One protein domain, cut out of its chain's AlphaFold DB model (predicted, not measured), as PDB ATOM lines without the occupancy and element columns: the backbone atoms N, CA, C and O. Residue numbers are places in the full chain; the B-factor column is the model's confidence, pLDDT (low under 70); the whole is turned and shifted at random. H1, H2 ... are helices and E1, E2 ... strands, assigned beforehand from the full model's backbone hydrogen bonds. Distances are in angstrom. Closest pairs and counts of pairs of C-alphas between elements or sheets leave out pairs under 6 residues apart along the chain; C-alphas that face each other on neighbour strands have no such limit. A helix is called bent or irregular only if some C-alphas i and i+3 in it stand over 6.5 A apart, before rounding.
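What this domain is: This is residues 661 to 807 of the 940 residues of an uncharacterized protein of Symbiodinium microadriaticum (UniProt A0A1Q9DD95). A small, strongly twisted sheet of three strands, E1, E2 and E3, sits in the middle, with helix H1 on one face and the helices H4 and H5 on the other. H4 follows E3 with no residue between them, turns away from its direction and stands up from the sheet; H5 folds back along E1 and E2, and its far end, from residue 800 on, sticks out. Look for 147 printed residues with five named helices and three named strands, in the order H1, H2, E1, H3, E2, E3, H4, H5, of mixed class, helices and strands. The sheet's order is E1, E2, E3, mixed, and a long loop, residues 726 to 758, joins E2 to E3. The whole is compact, with a radius of gyration of the C-alphas of 16.5 A and spans of 45 by 36 by 25 A.

How they stand to each other: Begin at the inner strand E2, residues 721 to 725. Beside it the edge strand E1, residues 696 to 701, is antiparallel, at 161 degrees; find N 697 and O 724 within hydrogen-bond range at 2.8 A. The other edge strand, E3, residues 759 to 765, is parallel to E2, at 28 degrees; look for N 723 and O 762, 3.1 A apart, and N 762 and O 721, 2.9 A apart. Residues 736 to 737 make a short antiparallel pairing with residues 759 to 760 of E3. With H4, residues 766 to 779, and H5, residues 786 to 806, on one face and H1, residues 671 to 686, on the other, these are three layers, helices on both faces of a sheet. H5 is over E1 and E2 at a height over the sheet of 9.3 A, and runs along the strands, at 25 degrees to E1 on the local plane; its closest C-alphas to E1 are those of Asp 698 and Ile 794, 6.4 A apart. H4 has a height over the sheet of 9.8 A and stands up from it, rising 52 degrees; it is only just over E3, with 3 of its 14 C-alphas falling there. H4 and H5 touch at a steep tilt of 50 degrees, opposite ways; H5 does this with residues 788 to 795 alone, and the closest C-alphas are those of Gly 769 and Leu 791, 6.8 A apart. H1, at a height of 8.1 A, is over none of the strands, but only just, with 2 C-alphas falling on E2; its Phe 681 has its C-alpha 6.9 A from that of Ile 721. H2, residues 688 to 693, only grazes the sheet, and is close to H1 but not clearly touching, with the C-alphas of Phe 684 and Phe 690 7.8 A apart. H3, residues 706 to 709, is not on the sheet. In H1, H2 and H4 every O i to N i+4 pair is within hydrogen-bond range, in H5 15 of 17 are, and H3 is too short for such a pair.

Where its parts are: Find C-alpha 671 at (45.758, 20.812, 145.994); from there H1 runs 22.7 A to residue 686. H2 spans 8.4 A, E1 14.2 A, H3 5.1 A and E2 12.7 A. E3 starts at C-alpha 759, (47.037, 30.621, 158.132), and covers 18.9 A before H4 covers 19.8 A. H5, the longest helix, covers 30.6 A and ends at C-alpha 806, (37.188, 64.720, 154.524). It is irregular: C-alphas 787 and 790 are 7.4 A apart.

The domain as a whole: The two C-alphas farthest apart are those of Arg 744 and Glu 781, at 50.9 A. The printed part has no cut. The links H3 to E2, 11 residues, and E2 to E3, 33 residues, are long. The mean pLDDT of the printed part is 88.7; look for values under 70 in residues 661 to 667, residues 706 to 716 and residue 744.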
ATOM      1  N   ALA A 661      42.540  33.417 143.410       41.47
ATOM      2  CA  ALA A 661      43.954  33.715 143.586       41.47
ATOM      3  C   ALA A 661      44.698  32.855 142.552       41.47
ATOM      4  O   ALA A 661      44.318  31.702 142.344       41.47
ATOM      5  N   ASN A 662      45.642  33.432 141.793       42.31
ATOM      6  CA  ASN A 662      46.146  32.801 140.560       42.31
ATOM      7  C   ASN A 662      47.191  31.713 140.873       42.31
ATOM      8  O   ASN A 662      48.310  31.695 140.354       42.31
ATOM      9  N   LEU A 663      46.776  30.832 141.780       49.09
ATOM     10  CA  LEU A 663      47.357  29.629 142.328       49.09
ATOM     11  C   LEU A 663      47.359  28.566 141.229       49.09
ATOM     12  O   LEU A 663      46.698  27.530 141.311       49.09
ATOM     13  N   ARG A 664      48.126  28.839 140.168       48.28
ATOM     14  CA  ARG A 664      48.605  27.812 139.239       48.28
ATOM     15  C   ARG A 664      49.047  26.620 140.084       48.28
ATOM     16  O   ARG A 664      49.772  26.840 141.049       48.28
ATOM     17  N   ALA A 665      48.686  25.388 139.717       49.25
ATOM     18  CA  ALA A 665      48.921  24.193 140.548       49.25
ATOM     19  C   ALA A 665      50.356  24.081 141.117       49.25
ATOM     20  O   ALA A 665      50.558  23.570 142.203       49.25
ATOM     21  N   THR A 666      51.336  24.668 140.428       54.97
ATOM     22  CA  THR A 666      52.722  24.897 140.865       54.97
ATOM     23  C   THR A 666      52.954  25.769 142.122       54.97
ATOM     24  O   THR A 666      54.110  26.030 142.438       54.97
ATOM     25  N   THR A 667      51.923  26.351 142.739       63.88
ATOM     26  CA  THR A 667      52.043  27.346 143.828       63.88
ATOM     27  C   THR A 667      51.873  26.735 145.219       63.88
ATOM     28  O   THR A 667      52.473  27.220 146.173       63.88
ATOM     29  N   PHE A 668      51.088  25.667 145.331       76.12
ATOM     30  CA  PHE A 668      50.990  24.838 146.528       76.12
ATOM     31  C   PHE A 668      51.438  23.431 146.148       76.12
ATOM     32  O   PHE A 668      51.010  22.917 145.119       76.12
ATOM     33  N   GLU A 669      52.258  22.785 146.978       76.62
ATOM     34  CA  GLU A 669      52.714  21.407 146.730       76.62
ATOM     35  C   GLU A 669      51.534  20.418 146.616       76.62
ATOM     36  O   GLU A 669      51.624  19.404 145.927       76.62
ATOM     37  N   LYS A 670      50.413  20.714 147.291       82.75
ATOM     38  CA  LYS A 670      49.218  19.864 147.353       82.75
ATOM     39  C   LYS A 670      47.968  20.695 147.087       82.75
ATOM     40  O   LYS A 670      47.789  21.773 147.651       82.75
ATOM     41  N   THR A 671      47.048  20.159 146.288       81.69
ATOM     42  CA  THR A 671      45.758  20.812 145.994       81.69
ATOM     43  C   THR A 671      44.873  20.959 147.235       81.69
ATOM     44  O   THR A 671      44.096  21.909 147.319       81.69
ATOM     45  N   THR A 672      45.045  20.085 148.231       86.88
ATOM     46  CA  THR A 672      44.435  20.222 149.560       86.88
ATOM     47  C   THR A 672      44.868  21.511 150.254       86.88
ATOM     48  O   THR A 672      44.014  22.225 150.766       86.88
ATOM     49  N   ASP A 673      46.161  21.852 150.232       88.19
ATOM     50  CA  ASP A 673      46.679  23.045 150.917       88.19
ATOM     51  C   ASP A 673      46.162  24.332 150.247       88.19
ATOM     52  O   ASP A 673      45.792  25.279 150.943       88.19
ATOM     53  N   ALA A 674      46.027  24.327 148.913       89.75
ATOM     54  CA  ALA A 674      45.384  25.404 148.155       89.75
ATOM     55  C   ALA A 674      43.902  25.581 148.535       89.75
ATOM     56  O   ALA A 674      43.479  26.687 148.857       89.75
ATOM     57  N   TYR A 675      43.126  24.489 148.569       91.81
ATOM     58  CA  TYR A 675      41.729  24.514 149.022       91.81
ATOM     59  C   TYR A 675      41.598  25.032 150.462       91.81
ATOM     60  O   TYR A 675      40.773  25.903 150.736       91.81
ATOM     61  N   MET A 676      42.436  24.546 151.383       93.12
ATOM     62  CA  MET A 676      42.407  24.996 152.777       93.12
ATOM     63  C   MET A 676      42.761  26.484 152.901       93.12
ATOM     64  O   MET A 676      42.170  27.179 153.725       93.12
ATOM     65  N   TYR A 677      43.666  26.991 152.058       94.75
ATOM     66  CA  TYR A 677      43.968  28.418 151.969       94.75
ATOM     67  C   TYR A 677      42.796  29.242 151.411       94.75
ATOM     68  O   TYR A 677      42.421  30.233 152.032       94.75
ATOM     69  N   ASP A 678      42.170  28.835 150.300       94.81
ATOM     70  CA  ASP A 678      41.022  29.549 149.715       94.81
ATOM     71  C   ASP A 678      39.812  29.605 150.669       94.81
ATOM     72  O   ASP A 678      39.097  30.614 150.696       94.81
ATOM     73  N   VAL A 679      39.592  28.558 151.479       95.38
ATOM     74  CA  VAL A 679      38.565  28.543 152.538       95.38
ATOM     75  C   VAL A 679      38.925  29.503 153.679       95.38
ATOM     76  O   VAL A 679      38.060  30.258 154.120       95.38
ATOM     77  N   LEU A 680      40.185  29.537 154.135       95.75
ATOM     78  CA  LEU A 680      40.634  30.482 155.172       95.75
ATOM     79  C   LEU A 680      40.576  31.931 154.697       95.75
ATOM     80  O   LEU A 680      40.129  32.790 155.447       95.75
ATOM     81  N   PHE A 681      40.998  32.202 153.462       96.56
ATOM     82  CA  PHE A 681      40.959  33.536 152.870       96.56
ATOM     83  C   PHE A 681      39.517  34.028 152.694       96.56
ATOM     84  O   PHE A 681      39.211  35.174 153.016       96.56
ATOM     85  N   PHE A 682      38.596  33.153 152.282       95.75
ATOM     86  CA  PHE A 682      37.174  33.491 152.214       95.75
ATOM     87  C   PHE A 682      36.554  33.711 153.603       95.75
ATOM     88  O   PHE A 682      35.855  34.701 153.808       95.75
ATOM     89  N   ALA A 683      36.864  32.850 154.579       96.31
ATOM     90  CA  ALA A 683      36.421  33.025 155.962       96.31
ATOM     91  C   ALA A 683      36.970  34.322 156.584       96.31
ATOM     92  O   ALA A 683      36.227  35.029 157.258       96.31
ATOM     93  N   PHE A 684      38.227  34.678 156.290       97.25
ATOM     94  CA  PHE A 684      38.837  35.951 156.672       97.25
ATOM     95  C   PHE A 684      38.079  37.137 156.063       97.25
ATOM     96  O   PHE A 684      37.711  38.057 156.788       97.25
ATOM     97  N   GLN A 685      37.787  37.113 154.757       97.00
ATOM     98  CA  GLN A 685      37.032  38.173 154.069       97.00
ATOM     99  C   GLN A 685      35.586  38.336 154.575       97.00
ATOM    100  O   GLN A 685      34.994  39.399 154.393       97.00
ATOM    101  N   GLN A 686      35.008  37.306 155.198       96.75
ATOM    102  CA  GLN A 686      33.663  37.348 155.785       96.75
ATOM    103  C   GLN A 686      33.643  37.690 157.284       96.75
ATOM    104  O   GLN A 686      32.571  37.962 157.830       96.75
ATOM    105  N   ASP A 687      34.785  37.687 157.975       97.00
ATOM    106  CA  ASP A 687      34.834  37.853 159.429       97.00
ATOM    107  C   ASP A 687      34.811  39.324 159.856       97.00
ATOM    108  O   ASP A 687      35.787  39.871 160.373       97.00
ATOM    109  N   THR A 688      33.660  39.968 159.663       96.44
ATOM    110  CA  THR A 688      33.431  41.384 159.998       96.44
ATOM    111  C   THR A 688      33.807  41.738 161.438       96.44
ATOM    112  O   THR A 688      34.267  42.856 161.673       96.44
ATOM    113  N   LYS A 689      33.708  40.794 162.393       96.00
ATOM    114  CA  LYS A 689      34.228  40.992 163.755       96.00
ATOM    115  C   LYS A 689      35.736  41.229 163.721       96.00
ATOM    116  O   LYS A 689      36.172  42.271 164.193       96.00
ATOM    117  N   PHE A 690      36.510  40.308 163.138       96.19
ATOM    118  CA  PHE A 690      37.968  40.434 163.037       96.19
ATOM    119  C   PHE A 690      38.372  41.722 162.305       96.19
ATOM    120  O   PHE A 690      39.250  42.436 162.783       96.19
ATOM    121  N   TRP A 691      37.683  42.071 161.212       97.38
ATOM    122  CA  TRP A 691      37.933  43.326 160.491       97.38
ATOM    123  C   TRP A 691      37.697  44.561 161.367       97.38
ATOM    124  O   TRP A 691      38.533  45.459 161.375       97.38
ATOM    125  N   SER A 692      36.609  44.599 162.145       96.19
ATOM    126  CA  SER A 692      36.318  45.718 163.056       96.19
ATOM    127  C   SER A 692      37.245  45.782 164.278       96.19
ATOM    128  O   SER A 692      37.596  46.869 164.726       96.19
ATOM    129  N   GLU A 693      37.666  44.625 164.796       95.69
ATOM    130  CA  GLU A 693      38.520  44.478 165.981       95.69
ATOM    131  C   GLU A 693      39.969  44.894 165.685       95.69
ATOM    132  O   GLU A 693      40.584  45.601 166.479       95.69
ATOM    133  N   TRP A 694      40.478  44.522 164.507       97.00
ATOM    134  CA  TRP A 694      41.846  44.803 164.054       97.00
ATOM    135  C   TRP A 694      41.938  45.956 163.046       97.00
ATOM    136  O   TRP A 694      43.002  46.189 162.475       97.00
ATOM    137  N   LYS A 695      40.829  46.675 162.816       97.44
ATOM    138  CA  LYS A 695      40.693  47.769 161.836       97.44
ATOM    139  C   LYS A 695      41.301  47.430 160.467       97.44
ATOM    140  O   LYS A 695      42.097  48.191 159.915       97.44
ATOM    141  N   VAL A 696      40.954  46.261 159.935       97.75
ATOM    142  CA  VAL A 696      41.430  45.817 158.620       97.75
ATOM    143  C   VAL A 696      40.870  46.742 157.542       97.75
ATOM    144  O   VAL A 696      39.658  46.899 157.423       97.75
ATOM    145  N   VAL A 697      41.769  47.335 156.758       97.50
ATOM    146  CA  VAL A 697      41.453  48.195 155.611       97.50
ATOM    147  C   VAL A 697      41.085  47.336 154.406       97.50
ATOM    148  O   VAL A 697      40.010  47.484 153.832       97.50
ATOM    149  N   ASP A 698      41.994  46.436 154.030       98.06
ATOM    150  CA  ASP A 698      41.814  45.449 152.969       98.06
ATOM    151  C   ASP A 698      42.866  44.329 153.105       98.06
ATOM    152  O   ASP A 698      43.792  44.402 153.927       98.06
ATOM    153  N   CYS A 699      42.734  43.280 152.294       97.94
ATOM    154  CA  CYS A 699      43.620  42.124 152.291       97.94
ATOM    155  C   CYS A 699      43.893  41.573 150.884       97.94
ATOM    156  O   CYS A 699      43.058  41.630 149.982       97.94
ATOM    157  N   ALA A 700      45.063  40.963 150.716       97.25
ATOM    158  CA  ALA A 700      45.466  40.284 149.494       97.25
ATOM    159  C   ALA A 700      45.808  38.814 149.772       97.25
ATOM    160  O   ALA A 700      46.498  38.477 150.737       97.25
ATOM    161  N   ALA A 701      45.366  37.928 148.881       95.56
ATOM    162  CA  ALA A 701      45.844  36.554 148.851       95.56
ATOM    163  C   ALA A 701      47.322  36.546 148.428       95.56
ATOM    164  O   ALA A 701      47.662  37.029 147.343       95.56
ATOM    165  N   SER A 702      48.204  36.014 149.273       92.44
ATOM    166  CA  SER A 702      49.618  35.864 148.941       92.44
ATOM    167  C   SER A 702      49.846  34.612 148.101       92.44
ATOM    168  O   SER A 702      49.241  33.562 148.319       92.44
ATOM    169  N   VAL A 703      50.759  34.721 147.143       85.06
ATOM    170  CA  VAL A 703      51.282  33.596 146.368       85.06
ATOM    171  C   VAL A 703      52.625  33.230 147.002       85.06
ATOM    172  O   VAL A 703      53.510  34.085 146.979       85.06
ATOM    173  N   PRO A 704      52.807  32.010 147.554       76.50
ATOM    174  CA  PRO A 704      54.106  31.506 147.987       76.50
ATOM    175  C   PRO A 704      55.218  31.847 146.993       76.50
ATOM    176  O   PRO A 704      55.153  31.482 145.814       76.50
ATOM    177  N   ASP A 705      56.225  32.583 147.467       74.12
ATOM    178  CA  ASP A 705      57.365  32.970 146.644       74.12
ATOM    179  C   ASP A 705      58.243  31.733 146.431       74.12
ATOM    180  O   ASP A 705      59.011  31.331 147.307       74.12
ATOM    181  N   LYS A 706      58.088  31.106 145.259       67.81
ATOM    182  CA  LYS A 706      58.740  29.839 144.892       67.81
ATOM    183  C   LYS A 706      60.254  29.850 145.089       67.81
ATOM    184  O   LYS A 706      60.849  28.805 145.318       67.81
ATOM    185  N   GLN A 707      60.882  31.026 145.028       58.47
ATOM    186  CA  GLN A 707      62.321  31.172 145.250       58.47
ATOM    187  C   GLN A 707      62.753  30.829 146.691       58.47
ATOM    188  O   GLN A 707      63.945  30.659 146.942       58.47
ATOM    189  N   LYS A 708      61.808  30.716 147.639       62.34
ATOM    190  CA  LYS A 708      62.053  30.250 149.015       62.34
ATOM    191  C   LYS A 708      61.733  28.766 149.221       62.34
ATOM    192  O   LYS A 708      62.509  28.084 149.889       62.34
ATOM    193  N   THR A 709      60.640  28.269 148.633       55.41
ATOM    194  CA  THR A 709      60.083  26.930 148.923       55.41
ATOM    195  C   THR A 709      61.028  25.775 148.587       55.41
ATOM    196  O   THR A 709      60.927  24.707 149.181       55.41
ATOM    197  N   ASP A 710      61.983  25.985 147.677       59.12
ATOM    198  CA  ASP A 710      62.958  24.966 147.266       59.12
ATOM    199  C   ASP A 710      63.982  24.590 148.362       59.12
ATOM    200  O   ASP A 710      64.787  23.681 148.144       59.12
ATOM    201  N   ARG A 711      64.021  25.283 149.517       51.31
ATOM    202  CA  ARG A 711      65.108  25.112 150.509       51.31
ATOM    203  C   ARG A 711      64.747  24.449 151.838       51.31
ATOM    204  O   ARG A 711      65.602  23.726 152.348       51.31
ATOM    205  N   ILE A 712      63.561  24.653 152.421       46.59
ATOM    206  CA  ILE A 712      63.166  23.991 153.683       46.59
ATOM    207  C   ILE A 712      61.658  23.712 153.675       46.59
ATOM    208  O   ILE A 712      60.865  24.628 153.532       46.59
ATOM    209  N   GLY A 713      61.245  22.462 153.905       56.66
ATOM    210  CA  GLY A 713      59.830  22.102 154.083       56.66
ATOM    211  C   GLY A 713      59.294  22.469 155.472       56.66
ATOM    212  O   GLY A 713      58.889  21.576 156.221       56.66
ATOM    213  N   SER A 714      59.365  23.745 155.860       61.09
ATOM    214  CA  SER A 714      58.925  24.205 157.181       61.09
ATOM    215  C   SER A 714      57.410  24.459 157.224       61.09
ATOM    216  O   SER A 714      56.747  24.600 156.198       61.09
ATOM    217  N   ALA A 715      56.837  24.559 158.428       58.56
ATOM    218  CA  ALA A 715      55.444  24.989 158.586       58.56
ATOM    219  C   ALA A 715      55.242  26.501 158.326       58.56
ATOM    220  O   ALA A 715      54.099  26.947 158.213       58.56
ATOM    221  N   GLU A 716      56.333  27.270 158.227       60.56
ATOM    222  CA  GLU A 716      56.347  28.717 157.982       60.56
ATOM    223  C   GLU A 716      56.276  29.050 156.479       60.56
ATOM    224  O   GLU A 716      55.841  30.139 156.119       60.56
ATOM    225  N   ASP A 717      56.582  28.091 155.592       73.00
ATOM    226  CA  ASP A 717      56.486  28.207 154.122       73.00
ATOM    227  C   ASP A 717      55.034  28.257 153.590       73.00
ATOM    228  O   ASP A 717      54.787  28.294 152.382       73.00
ATOM    229  N   ARG A 718      54.038  28.268 154.485       82.19
ATOM    230  CA  ARG A 718      52.624  28.448 154.133       82.19
ATOM    231  C   ARG A 718      52.382  29.845 153.568       82.19
ATOM    232  O   ARG A 718      52.824  30.836 154.137       82.19
ATOM    233  N   ALA A 719      51.571  29.921 152.512       91.38
ATOM    234  CA  ALA A 719      51.022  31.177 152.010       91.38
ATOM    235  C   ALA A 719      50.420  32.006 153.163       91.38
ATOM    236  O   ALA A 719      49.501  31.509 153.821       91.38
ATOM    237  N   PRO A 720      50.882  33.240 153.426       95.94
ATOM    238  CA  PRO A 720      50.197  34.123 154.357       95.94
ATOM    239  C   PRO A 720      48.967  34.763 153.706       95.94
ATOM    240  O   PRO A 720      48.843  34.808 152.480       95.94
ATOM    241  N   ILE A 721      48.056  35.311 154.506       97.00
ATOM    242  CA  ILE A 721      47.156  36.369 154.026       97.00
ATOM    243  C   ILE A 721      47.853  37.704 154.291       97.00
ATOM    244  O   ILE A 721      48.312  37.954 155.404       97.00
ATOM    245  N   ARG A 722      47.955  38.552 153.269       97.50
ATOM    246  CA  ARG A 722      48.514  39.903 153.384       97.50
ATOM    247  C   ARG A 722      47.418  40.864 153.811       97.50
ATOM    248  O   ARG A 722      46.337  40.825 153.230       97.50
ATOM    249  N   VAL A 723      47.669  41.696 154.817       97.94
ATOM    250  CA  VAL A 723      46.626  42.532 155.439       97.94
ATOM    251  C   VAL A 723      47.171  43.924 155.743       97.94
ATOM    252  O   VAL A 723      48.284  44.045 156.252       97.94
ATOM    253  N   VAL A 724      46.382  44.965 155.471       98.19
ATOM    254  CA  VAL A 724      46.685  46.348 155.884       98.19
ATOM    255  C   VAL A 724      45.685  46.777 156.958       98.19
ATOM    256  O   VAL A 724      44.490  46.511 156.821       98.19
ATOM    257  N   MET A 725      46.159  47.412 158.031       98.25
ATOM    258  CA  MET A 725      45.356  47.771 159.210       98.25
ATOM    259  C   MET A 725      45.511  49.250 159.585       98.25
ATOM    260  O   MET A 725      46.631  49.763 159.630       98.25
ATOM    261  N   ASP A 726      44.403  49.922 159.914       97.81
ATOM    262  CA  ASP A 726      44.375  51.316 160.396       97.81
ATOM    263  C   ASP A 726      44.680  51.391 161.908       97.81
ATOM    264  O   ASP A 726      43.871  51.806 162.749       97.81
ATOM    265  N   LEU A 727      45.860  50.879 162.260       97.06
ATOM    266  CA  LEU A 727      46.420  50.837 163.608       97.06
ATOM    267  C   LEU A 727      47.712  51.674 163.651       97.06
ATOM    268  O   LEU A 727      48.452  51.661 162.669       97.06
ATOM    269  N   PRO A 728      48.031  52.357 164.768       96.19
ATOM    270  CA  PRO A 728      49.322  53.033 164.929       96.19
ATOM    271  C   PRO A 728      50.498  52.049 164.849       96.19
ATOM    272  O   PRO A 728      50.394  50.952 165.407       96.19
ATOM    273  N   SER A 729      51.631  52.467 164.272       92.44
ATOM    274  CA  SER A 729      52.862  51.662 164.066       92.44
ATOM    275  C   SER A 729      53.350  50.871 165.294       92.44
ATOM    276  O   SER A 729      54.008  49.847 165.165       92.44
ATOM    277  N   MET A 730      53.040  51.336 166.510       88.31
ATOM    278  CA  MET A 730      53.463  50.710 167.773       88.31
ATOM    279  C   MET A 730      52.541  49.569 168.260       88.31
ATOM    280  O   MET A 730      52.735  49.058 169.363       88.31
ATOM    281  N   SER A 731      51.517  49.190 167.489       93.50
ATOM    282  CA  SER A 731      50.536  48.159 167.867       93.50
ATOM    283  C   SER A 731      51.060  46.747 167.582       93.50
ATOM    284  O   SER A 731      51.578  46.494 166.497       93.50
ATOM    285  N   GLU A 732      50.880  45.786 168.499       95.31
ATOM    286  CA  GLU A 732      51.206  44.385 168.186       95.31
ATOM    287  C   GLU A 732      50.193  43.813 167.182       95.31
ATOM    288  O   GLU A 732      49.010  43.675 167.485       95.31
ATOM    289  N   LEU A 733      50.667  43.481 165.978       96.38
ATOM    290  CA  LEU A 733      49.835  42.972 164.885       96.38
ATOM    291  C   LEU A 733      49.557  41.459 165.017       96.38
ATOM    292  O   LEU A 733      50.427  40.696 165.461       96.38
ATOM    293  N   PRO A 734      48.371  40.977 164.595       96.06
ATOM    294  CA  PRO A 734      47.992  39.579 164.730       96.06
ATOM    295  C   PRO A 734      48.740  38.739 163.688       96.06
ATOM    296  O   PRO A 734      48.744  39.052 162.500       96.06
ATOM    297  N   ARG A 735      49.373  37.647 164.130       95.94
ATOM    298  CA  ARG A 735      50.325  36.871 163.305       95.94
ATOM    299  C   ARG A 735      49.700  35.702 162.535       95.94
ATOM    300  O   ARG A 735      50.371  35.086 161.710       95.94
ATOM    301  N   SER A 736      48.437  35.365 162.797       96.38
ATOM    302  CA  SER A 736      47.704  34.302 162.095       96.38
ATOM    303  C   SER A 736      46.183  34.463 162.207       96.38
ATOM    304  O   SER A 736      45.684  35.170 163.084       96.38
ATOM    305  N   TYR A 737      45.451  33.809 161.301       96.94
ATOM    306  CA  TYR A 737      43.991  33.743 161.281       96.94
ATOM    307  C   TYR A 737      43.487  32.281 161.220       96.94
ATOM    308  O   TYR A 737      43.975  31.516 160.385       96.94
ATOM    309  N   PRO A 738      42.500  31.872 162.043       95.25
ATOM    310  CA  PRO A 738      41.992  32.590 163.214       95.25
ATOM    311  C   PRO A 738      43.119  32.885 164.221       95.25
ATOM    312  O   PRO A 738      44.061  32.092 164.307       95.25
ATOM    313  N   PRO A 739      43.051  34.002 164.968       90.06
ATOM    314  CA  PRO A 739      44.095  34.357 165.922       90.06
ATOM    315  C   PRO A 739      44.234  33.280 167.011       90.06
ATOM    316  O   PRO A 739      43.228  32.691 167.431       90.06
ATOM    317  N   PRO A 740      45.461  32.999 167.490       86.31
ATOM    318  CA  PRO A 740      45.690  31.993 168.515       86.31
ATOM    319  C   PRO A 740      45.125  32.502 169.844       86.31
ATOM    320  O   PRO A 740      45.647  33.446 170.430       86.31
ATOM    321  N   LEU A 741      44.036  31.889 170.316       78.44
ATOM    322  CA  LEU A 741      43.362  32.326 171.538       78.44
ATOM    323  C   LEU A 741      44.275  32.129 172.755       78.44
ATOM    324  O   LEU A 741      44.611  31.003 173.123       78.44
ATOM    325  N   ILE A 742      44.651  33.236 173.396       72.88
ATOM    326  CA  ILE A 742      45.496  33.257 174.595       72.88
ATOM    327  C   ILE A 742      44.629  32.907 175.818       72.88
ATOM    328  O   ILE A 742      44.263  33.763 176.619       72.88
ATOM    329  N   GLY A 743      44.238  31.635 175.946       78.81
ATOM    330  CA  GLY A 743      43.388  31.188 177.050       78.81
ATOM    331  C   GLY A 743      42.852  29.762 176.914       78.81
ATOM    332  O   GLY A 743      43.377  28.938 176.173       78.81
ATOM    333  N   ARG A 744      41.781  29.466 177.665       69.62
ATOM    334  CA  ARG A 744      41.051  28.179 177.616       69.62
ATOM    335  C   ARG A 744      39.913  28.153 176.586       69.62
ATOM    336  O   ARG A 744      39.198  27.155 176.498       69.62
ATOM    337  N   GLU A 745      39.710  29.238 175.848       79.56
ATOM    338  CA  GLU A 745      38.690  29.297 174.804       79.56
ATOM    339  C   GLU A 745      39.068  28.393 173.626       79.56
ATOM    340  O   GLU A 745      40.236  28.267 173.257       79.56
ATOM    341  N   LYS A 746      38.076  27.717 173.041       79.94
ATOM    342  CA  LYS A 746      38.317  26.815 171.909       79.94
ATOM    343  C   LYS A 746      38.558  27.652 170.647       79.94
ATOM    344  O   LYS A 746      37.729  28.518 170.369       79.94
ATOM    345  N   PRO A 747      39.622  27.389 169.860       81.69
ATOM    346  CA  PRO A 747      39.891  28.144 168.639       81.69
ATOM    347  C   PRO A 747      38.683  28.085 167.701       81.69
ATOM    348  O   PRO A 747      38.121  27.009 167.471       81.69
ATOM    349  N   ARG A 748      38.282  29.250 167.176       86.81
ATOM    350  CA  ARG A 748      37.100  29.412 166.320       86.81
ATOM    351  C   ARG A 748      37.194  28.474 165.116       86.81
ATOM    352  O   ARG A 748      38.069  28.624 164.270       86.81
ATOM    353  N   SER A 749      36.292  27.499 165.048       92.25
ATOM    354  CA  SER A 749      36.241  26.532 163.953       92.25
ATOM    355  C   SER A 749      35.773  27.209 162.667       92.25
ATOM    356  O   SER A 749      34.622  27.641 162.584       92.25
ATOM    357  N   VAL A 750      36.646  27.265 161.663       94.19
ATOM    358  CA  VAL A 750      36.277  27.675 160.305       94.19
ATOM    359  C   VAL A 750      35.505  26.521 159.643       94.19
ATOM    360  O   VAL A 750      36.018  25.398 159.626       94.19
ATOM    361  N   PRO A 751      34.281  26.743 159.125       91.75
ATOM    362  CA  PRO A 751      33.513  25.700 158.449       91.75
ATOM    363  C   PRO A 751      34.299  25.058 157.298       91.75
ATOM    364  O   PRO A 751      34.976  25.745 156.540       91.75
ATOM    365  N   GLY A 752      34.215  23.732 157.174       89.88
ATOM    366  CA  GLY A 752      34.935  22.970 156.147       89.88
ATOM    367  C   GLY A 752      36.402  22.642 156.465       89.88
ATOM    368  O   GLY A 752      37.028  21.948 155.663       89.88
ATOM    369  N   LEU A 753      36.944  23.074 157.615       93.44
ATOM    370  CA  LEU A 753      38.336  22.824 158.024       93.44
ATOM    371  C   LEU A 753      38.454  22.138 159.402       93.44
ATOM    372  O   LEU A 753      37.573  22.291 160.251       93.44
ATOM    373  N   PRO A 754      39.556  21.406 159.670       90.94
ATOM    374  CA  PRO A 754      39.845  20.860 160.995       90.94
ATOM    375  C   PRO A 754      39.996  21.952 162.064       90.94
ATOM    376  O   PRO A 754      40.599  23.002 161.835       90.94
ATOM    377  N   SER A 755      39.503  21.681 163.274       90.12
ATOM    378  CA  SER A 755      39.624  22.591 164.417       90.12
ATOM    379  C   SER A 755      41.087  22.880 164.767       90.12
ATOM    380  O   SER A 755      41.861  21.944 164.967       90.12
ATOM    381  N   GLY A 756      41.439  24.159 164.907       90.44
ATOM    382  CA  GLY A 756      42.808  24.598 165.205       90.44
ATOM    383  C   GLY A 756      43.696  24.808 163.973       90.44
ATOM    384  O   GLY A 756      44.861  25.155 164.138       90.44
ATOM    385  N   TYR A 757      43.176  24.635 162.753       93.19
ATOM    386  CA  TYR A 757      43.900  25.034 161.548       93.19
ATOM    387  C   TYR A 757      43.876  26.562 161.375       93.19
ATOM    388  O   TYR A 757      42.819  27.184 161.473       93.19
ATOM    389  N   SER A 758      45.035  27.153 161.088       94.75
ATOM    390  CA  SER A 758      45.205  28.585 160.830       94.75
ATOM    391  C   SER A 758      46.214  28.851 159.705       94.75
ATOM    392  O   SER A 758      47.008  27.981 159.320       94.75
ATOM    393  N   VAL A 759      46.150  30.066 159.164       95.19
ATOM    394  CA  VAL A 759      47.037  30.621 158.132       95.19
ATOM    395  C   VAL A 759      47.833  31.793 158.726       95.19
ATOM    396  O   VAL A 759      47.255  32.553 159.506       95.19
ATOM    397  N   PRO A 760      49.137  31.960 158.431       96.44
ATOM    398  CA  PRO A 760      49.884  33.129 158.891       96.44
ATOM    399  C   PRO A 760      49.337  34.430 158.280       96.44
ATOM    400  O   PRO A 760      48.771  34.426 157.184       96.44
ATOM    401  N   LEU A 761      49.515  35.548 158.983       96.94
ATOM    402  CA  LEU A 761      49.200  36.888 158.483       96.94
ATOM    403  C   LEU A 761      50.493  37.674 158.244       96.94
ATOM    404  O   LEU A 761      51.326  37.809 159.138       96.94
ATOM    405  N   GLU A 762      50.634  38.224 157.042       96.75
ATOM    406  CA  GLU A 762      51.654  39.214 156.683       96.75
ATOM    407  C   GLU A 762      50.987  40.594 156.822       96.75
ATOM    408  O   GLU A 762      50.507  41.184 155.851       96.75
ATOM    409  N   ALA A 763      50.823  41.020 158.079       97.56
ATOM    410  CA  ALA A 763      50.100  42.230 158.460       97.56
ATOM    411  C   ALA A 763      51.022  43.460 158.506       97.56
ATOM    412  O   ALA A 763      52.143  43.380 159.003       97.56
ATOM    413  N   PHE A 764      50.513  44.600 158.040       97.81
ATOM    414  CA  PHE A 764      51.182  45.903 158.074       97.81
ATOM    415  C   PHE A 764      50.222  46.970 158.605       97.81
ATOM    416  O   PHE A 764      49.029  46.943 158.284       97.81
ATOM    417  N   THR A 765      50.730  47.955 159.347       98.12
ATOM    418  CA  THR A 765      49.983  49.206 159.528       98.12
ATOM    419  C   THR A 765      49.991  50.022 158.232       98.12
ATOM    420  O   THR A 765      50.817  49.801 157.339       98.12
ATOM    421  N   ILE A 766      49.082  50.990 158.113       98.12
ATOM    422  CA  ILE A 766      49.107  51.961 157.007       98.12
ATOM    423  C   ILE A 766      50.430  52.747 156.995       98.12
ATOM    424  O   ILE A 766      50.965  53.033 155.923       98.12
ATOM    425  N   GLU A 767      50.967  53.072 158.171       97.56
ATOM    426  CA  GLU A 767      52.213  53.824 158.357       97.56
ATOM    427  C   GLU A 767      53.436  52.996 157.917       97.56
ATOM    428  O   GLU A 767      54.187  53.428 157.037       97.56
ATOM    429  N   ASP A 768      53.577  51.764 158.425       97.69
ATOM    430  CA  ASP A 768      54.623  50.811 158.014       97.69
ATOM    431  C   ASP A 768      54.568  50.524 156.512       97.69
ATOM    432  O   ASP A 768      55.598  50.471 155.837       97.69
ATOM    433  N   GLY A 769      53.359  50.342 155.975       97.56
ATOM    434  CA  GLY A 769      53.149  50.072 154.560       97.56
ATOM    435  C   GLY A 769      53.559  51.248 153.673       97.56
ATOM    436  O   GLY A 769      54.189  51.041 152.633       97.56
ATOM    437  N   GLN A 770      53.279  52.487 154.091       98.00
ATOM    438  CA  GLN A 770      53.743  53.686 153.387       98.00
ATOM    439  C   GLN A 770      55.271  53.811 153.437       98.00
ATOM    440  O   GLN A 770      55.892  53.996 152.388       98.00
ATOM    441  N   LEU A 771      55.879  53.618 154.611       97.88
ATOM    442  CA  LEU A 771      57.333  53.643 154.807       97.88
ATOM    443  C   LEU A 771      58.053  52.546 154.002       97.88
ATOM    444  O   LEU A 771      59.135  52.769 153.457       97.88
ATOM    445  N   LEU A 772      57.453  51.357 153.887       97.62
ATOM    446  CA  LEU A 772      57.972  50.260 153.069       97.62
ATOM    447  C   LEU A 772      57.918  50.595 151.572       97.62
ATOM    448  O   LEU A 772      58.907  50.383 150.870       97.62
ATOM    449  N   LEU A 773      56.806  51.153 151.082       98.12
ATOM    450  CA  LEU A 773      56.682  51.582 149.684       98.12
ATOM    451  C   LEU A 773      57.609  52.759 149.349       98.12
ATOM    452  O   LEU A 773      58.165  52.800 148.253       98.12
ATOM    453  N   GLU A 774      57.817  53.694 150.275       98.19
ATOM    454  CA  GLU A 774      58.786  54.781 150.116       98.19
ATOM    455  C   GLU A 774      60.218  54.241 150.030       98.19
ATOM    456  O   GLU A 774      60.935  54.554 149.079       98.19
ATOM    457  N   ARG A 775      60.610  53.334 150.936       98.00
ATOM    458  CA  ARG A 775      61.910  52.641 150.869       98.00
ATOM    459  C   ARG A 775      62.082  51.849 149.570       98.00
ATOM    460  O   ARG A 775      63.170  51.867 149.003       98.00
ATOM    461  N   GLN A 776      61.028  51.200 149.065       97.88
ATOM    462  CA  GLN A 776      61.057  50.537 147.755       97.88
ATOM    463  C   GLN A 776      61.273  51.534 146.608       97.88
ATOM    464  O   GLN A 776      62.093  51.256 145.736       97.88
ATOM    465  N   ARG A 777      60.626  52.707 146.628       98.00
ATOM    466  CA  ARG A 777      60.864  53.767 145.630       98.00
ATOM    467  C   ARG A 777      62.291  54.303 145.693       98.00
ATOM    468  O   ARG A 777      62.923  54.426 144.652       98.00
ATOM    469  N   VAL A 778      62.818  54.580 146.884       97.81
ATOM    470  CA  VAL A 778      64.203  55.056 147.050       97.81
ATOM    471  C   VAL A 778      65.215  54.006 146.572       97.81
ATOM    472  O   VAL A 778      66.214  54.364 145.956       97.81
ATOM    473  N   PHE A 779      64.953  52.716 146.808       97.75
ATOM    474  CA  PHE A 779      65.854  51.629 146.414       97.75
ATOM    475  C   PHE A 779      65.806  51.287 144.913       97.75
ATOM    476  O   PHE A 779      66.839  50.958 144.340       97.75
ATOM    477  N   ASN A 780      64.636  51.373 144.265       97.06
ATOM    478  CA  ASN A 780      64.445  51.012 142.852       97.06
ATOM    479  C   ASN A 780      64.235  52.244 141.938       97.06
ATOM    480  O   ASN A 780      63.377  52.217 141.056       97.06
ATOM    481  N   GLU A 781      64.969  53.339 142.164       96.94
ATOM    482  CA  GLU A 781      64.987  54.539 141.295       96.94
ATOM    483  C   GLU A 781      63.595  55.157 140.999       96.94
ATOM    484  O   GLU A 781      63.325  55.684 139.922       96.94
ATOM    485  N   GLY A 782      62.688  55.102 141.977       96.81
ATOM    486  CA  GLY A 782      61.307  55.597 141.900       96.81
ATOM    487  C   GLY A 782      60.256  54.517 141.613       96.81
ATOM    488  O   GLY A 782      59.062  54.765 141.801       96.81
ATOM    489  N   HIS A 783      60.669  53.313 141.215       97.44
ATOM    490  CA  HIS A 783      59.776  52.181 140.970       97.44
ATOM    491  C   HIS A 783      59.441  51.405 142.257       97.44
ATOM    492  O   HIS A 783      60.115  51.510 143.276       97.44
ATOM    493  N   ILE A 784      58.381  50.597 142.212       97.38
ATOM    494  CA  ILE A 784      58.028  49.639 143.268       97.38
ATOM    495  C   ILE A 784      58.182  48.232 142.686       97.38
ATOM    496  O   ILE A 784      57.691  47.962 141.590       97.38
ATOM    497  N   ASP A 785      58.869  47.339 143.405       96.50
ATOM    498  CA  ASP A 785      58.947  45.917 143.047       96.50
ATOM    499  C   ASP A 785      57.515  45.336 142.966       96.50
ATOM    500  O   ASP A 785      56.755  45.474 143.934       96.50
ATOM    501  N   PRO A 786      57.123  44.669 141.856       95.56
ATOM    502  CA  PRO A 786      55.780  44.113 141.669       95.56
ATOM    503  C   PRO A 786      55.264  43.232 142.818       95.56
ATOM    504  O   PRO A 786      54.049  43.117 143.001       95.56
ATOM    505  N   ARG A 787      56.148  42.646 143.637       94.62
ATOM    506  CA  ARG A 787      55.788  41.879 144.846       94.62
ATOM    507  C   ARG A 787      55.110  42.718 145.938       94.62
ATOM    508  O   ARG A 787      54.465  42.127 146.811       94.62
ATOM    509  N   TYR A 788      55.206  44.048 145.869       96.88
ATOM    510  CA  TYR A 788      54.530  45.018 146.741       96.88
ATOM    511  C   TYR A 788      53.426  45.826 146.035       96.88
ATOM    512  O   TYR A 788      52.836  46.700 146.664       96.88
ATOM    513  N   GLN A 789      53.090  45.534 144.769       96.69
ATOM    514  CA  GLN A 789      52.040  46.273 144.046       96.69
ATOM    515  C   GLN A 789      50.699  46.247 144.799       96.69
ATOM    516  O   GLN A 789      50.080  47.285 144.990       96.69
ATOM    517  N   TRP A 790      50.317  45.085 145.337       96.88
ATOM    518  CA  TRP A 790      49.114  44.908 146.163       96.88
ATOM    519  C   TRP A 790      49.047  45.879 147.361       96.88
ATOM    520  O   TRP A 790      47.969  46.340 147.720       96.88
ATOM    521  N   LEU A 791      50.193  46.213 147.966       97.94
ATOM    522  CA  LEU A 791      50.287  47.123 149.108       97.94
ATOM    523  C   LEU A 791      50.112  48.576 148.651       97.94
ATOM    524  O   LEU A 791      49.435  49.355 149.319       97.94
ATOM    525  N   GLN A 792      50.669  48.926 147.485       98.00
ATOM    526  CA  GLN A 792      50.417  50.220 146.849       98.00
ATOM    527  C   GLN A 792      48.941  50.379 146.484       98.00
ATOM    528  O   GLN A 792      48.381  51.443 146.745       98.00
ATOM    529  N   ASP A 793      48.318  49.352 145.911       97.44
ATOM    530  CA  ASP A 793      46.925  49.391 145.467       97.44
ATOM    531  C   ASP A 793      45.981  49.638 146.660       97.44
ATOM    532  O   ASP A 793      45.163  50.561 146.617       97.44
ATOM    533  N   ILE A 794      46.161  48.900 147.766       97.94
ATOM    534  CA  ILE A 794      45.371  49.068 149.000       97.94
ATOM    535  C   ILE A 794      45.587  50.456 149.621       97.94
ATOM    536  O   ILE A 794      44.619  51.158 149.908       97.94
ATOM    537  N   ILE A 795      46.839  50.893 149.801       98.12
ATOM    538  CA  ILE A 795      47.143  52.194 150.427       98.12
ATOM    539  C   ILE A 795      46.649  53.365 149.565       98.12
ATOM    540  O   ILE A 795      46.199  54.378 150.102       98.12
ATOM    541  N   SER A 796      46.691  53.229 148.237       97.44
ATOM    542  CA  SER A 796      46.154  54.241 147.318       97.44
ATOM    543  C   SER A 796      44.626  54.291 147.382       97.44
ATOM    544  O   SER A 796      44.066  55.385 147.417       97.44
ATOM    545  N   SER A 797      43.955  53.136 147.478       97.19
ATOM    546  CA  SER A 797      42.500  53.076 147.663       97.19
ATOM    547  C   SER A 797      42.055  53.622 149.024       97.19
ATOM    548  O   SER A 797      41.010  54.263 149.080       97.19
ATOM    549  N   TYR A 798      42.824  53.396 150.099       97.38
ATOM    550  CA  TYR A 798      42.535  53.955 151.428       97.38
ATOM    551  C   TYR A 798      42.604  55.483 151.418       97.38
ATOM    552  O   TYR A 798      41.680  56.133 151.903       97.38
ATOM    553  N   ARG A 799      43.676  56.048 150.840       97.25
ATOM    554  CA  ARG A 799      43.842  57.504 150.715       97.25
ATOM    555  C   ARG A 799      42.664  58.114 149.956       97.25
ATOM    556  O   ARG A 799      41.977  58.943 150.527       97.25
ATOM    557  N   GLN A 800      42.332  57.579 148.777       96.69
ATOM    558  CA  GLN A 800      41.171  58.029 147.995       96.69
ATOM    559  C   GLN A 800      39.864  58.019 148.802       96.69
ATOM    560  O   GLN A 800      39.134  59.000 148.771       96.69
ATOM    561  N   SER A 801      39.581  56.959 149.571       95.81
ATOM    562  CA  SER A 801      38.376  56.932 150.418       95.81
ATOM    563  C   SER A 801      38.412  57.891 151.610       95.81
ATOM    564  O   SER A 801      37.352  58.238 152.115       95.81
ATOM    565  N   LYS A 802      39.597  58.298 152.071       95.56
ATOM    566  CA  LYS A 802      39.758  59.246 153.176       95.56
ATOM    567  C   LYS A 802      39.638  60.687 152.692       95.56
ATOM    568  O   LYS A 802      38.921  61.466 153.304       95.56
ATOM    569  N   ASP A 803      40.248  60.982 151.547       95.50
ATOM    570  CA  ASP A 803      40.087  62.246 150.831       95.50
ATOM    571  C   ASP A 803      38.587  62.473 150.498       95.50
ATOM    572  O   ASP A 803      38.055  63.550 150.752       95.50
ATOM    573  N   GLU A 804      37.868  61.429 150.043       95.56
ATOM    574  CA  GLU A 804      36.401  61.436 149.847       95.56
ATOM    575  C   GLU A 804      35.596  61.700 151.139       95.56
ATOM    576  O   GLU A 804      34.527  62.314 151.076       95.56
ATOM    577  N   GLU A 805      36.057  61.221 152.300       94.88
ATOM    578  CA  GLU A 805      35.381  61.426 153.590       94.88
ATOM    579  C   GLU A 805      35.614  62.846 154.133       94.88
ATOM    580  O   GLU A 805      34.648  63.494 154.549       94.88
ATOM    581  N   ASP A 806      36.843  63.366 154.063       94.00
ATOM    582  CA  ASP A 806      37.188  64.720 154.524       94.00
ATOM    583  C   ASP A 806      36.531  65.814 153.646       94.00
ATOM    584  O   ASP A 806      35.917  66.744 154.184       94.00
ATOM    585  N   ASP A 807      36.536  65.668 152.310       92.56
ATOM    586  CA  ASP A 807      35.839  66.590 151.389       92.56
ATOM    587  C   ASP A 807      34.301  66.554 151.549       92.56
ATOM    588  O   ASP A 807      33.608  67.499 151.159       92.56
TER     589      ASP A 807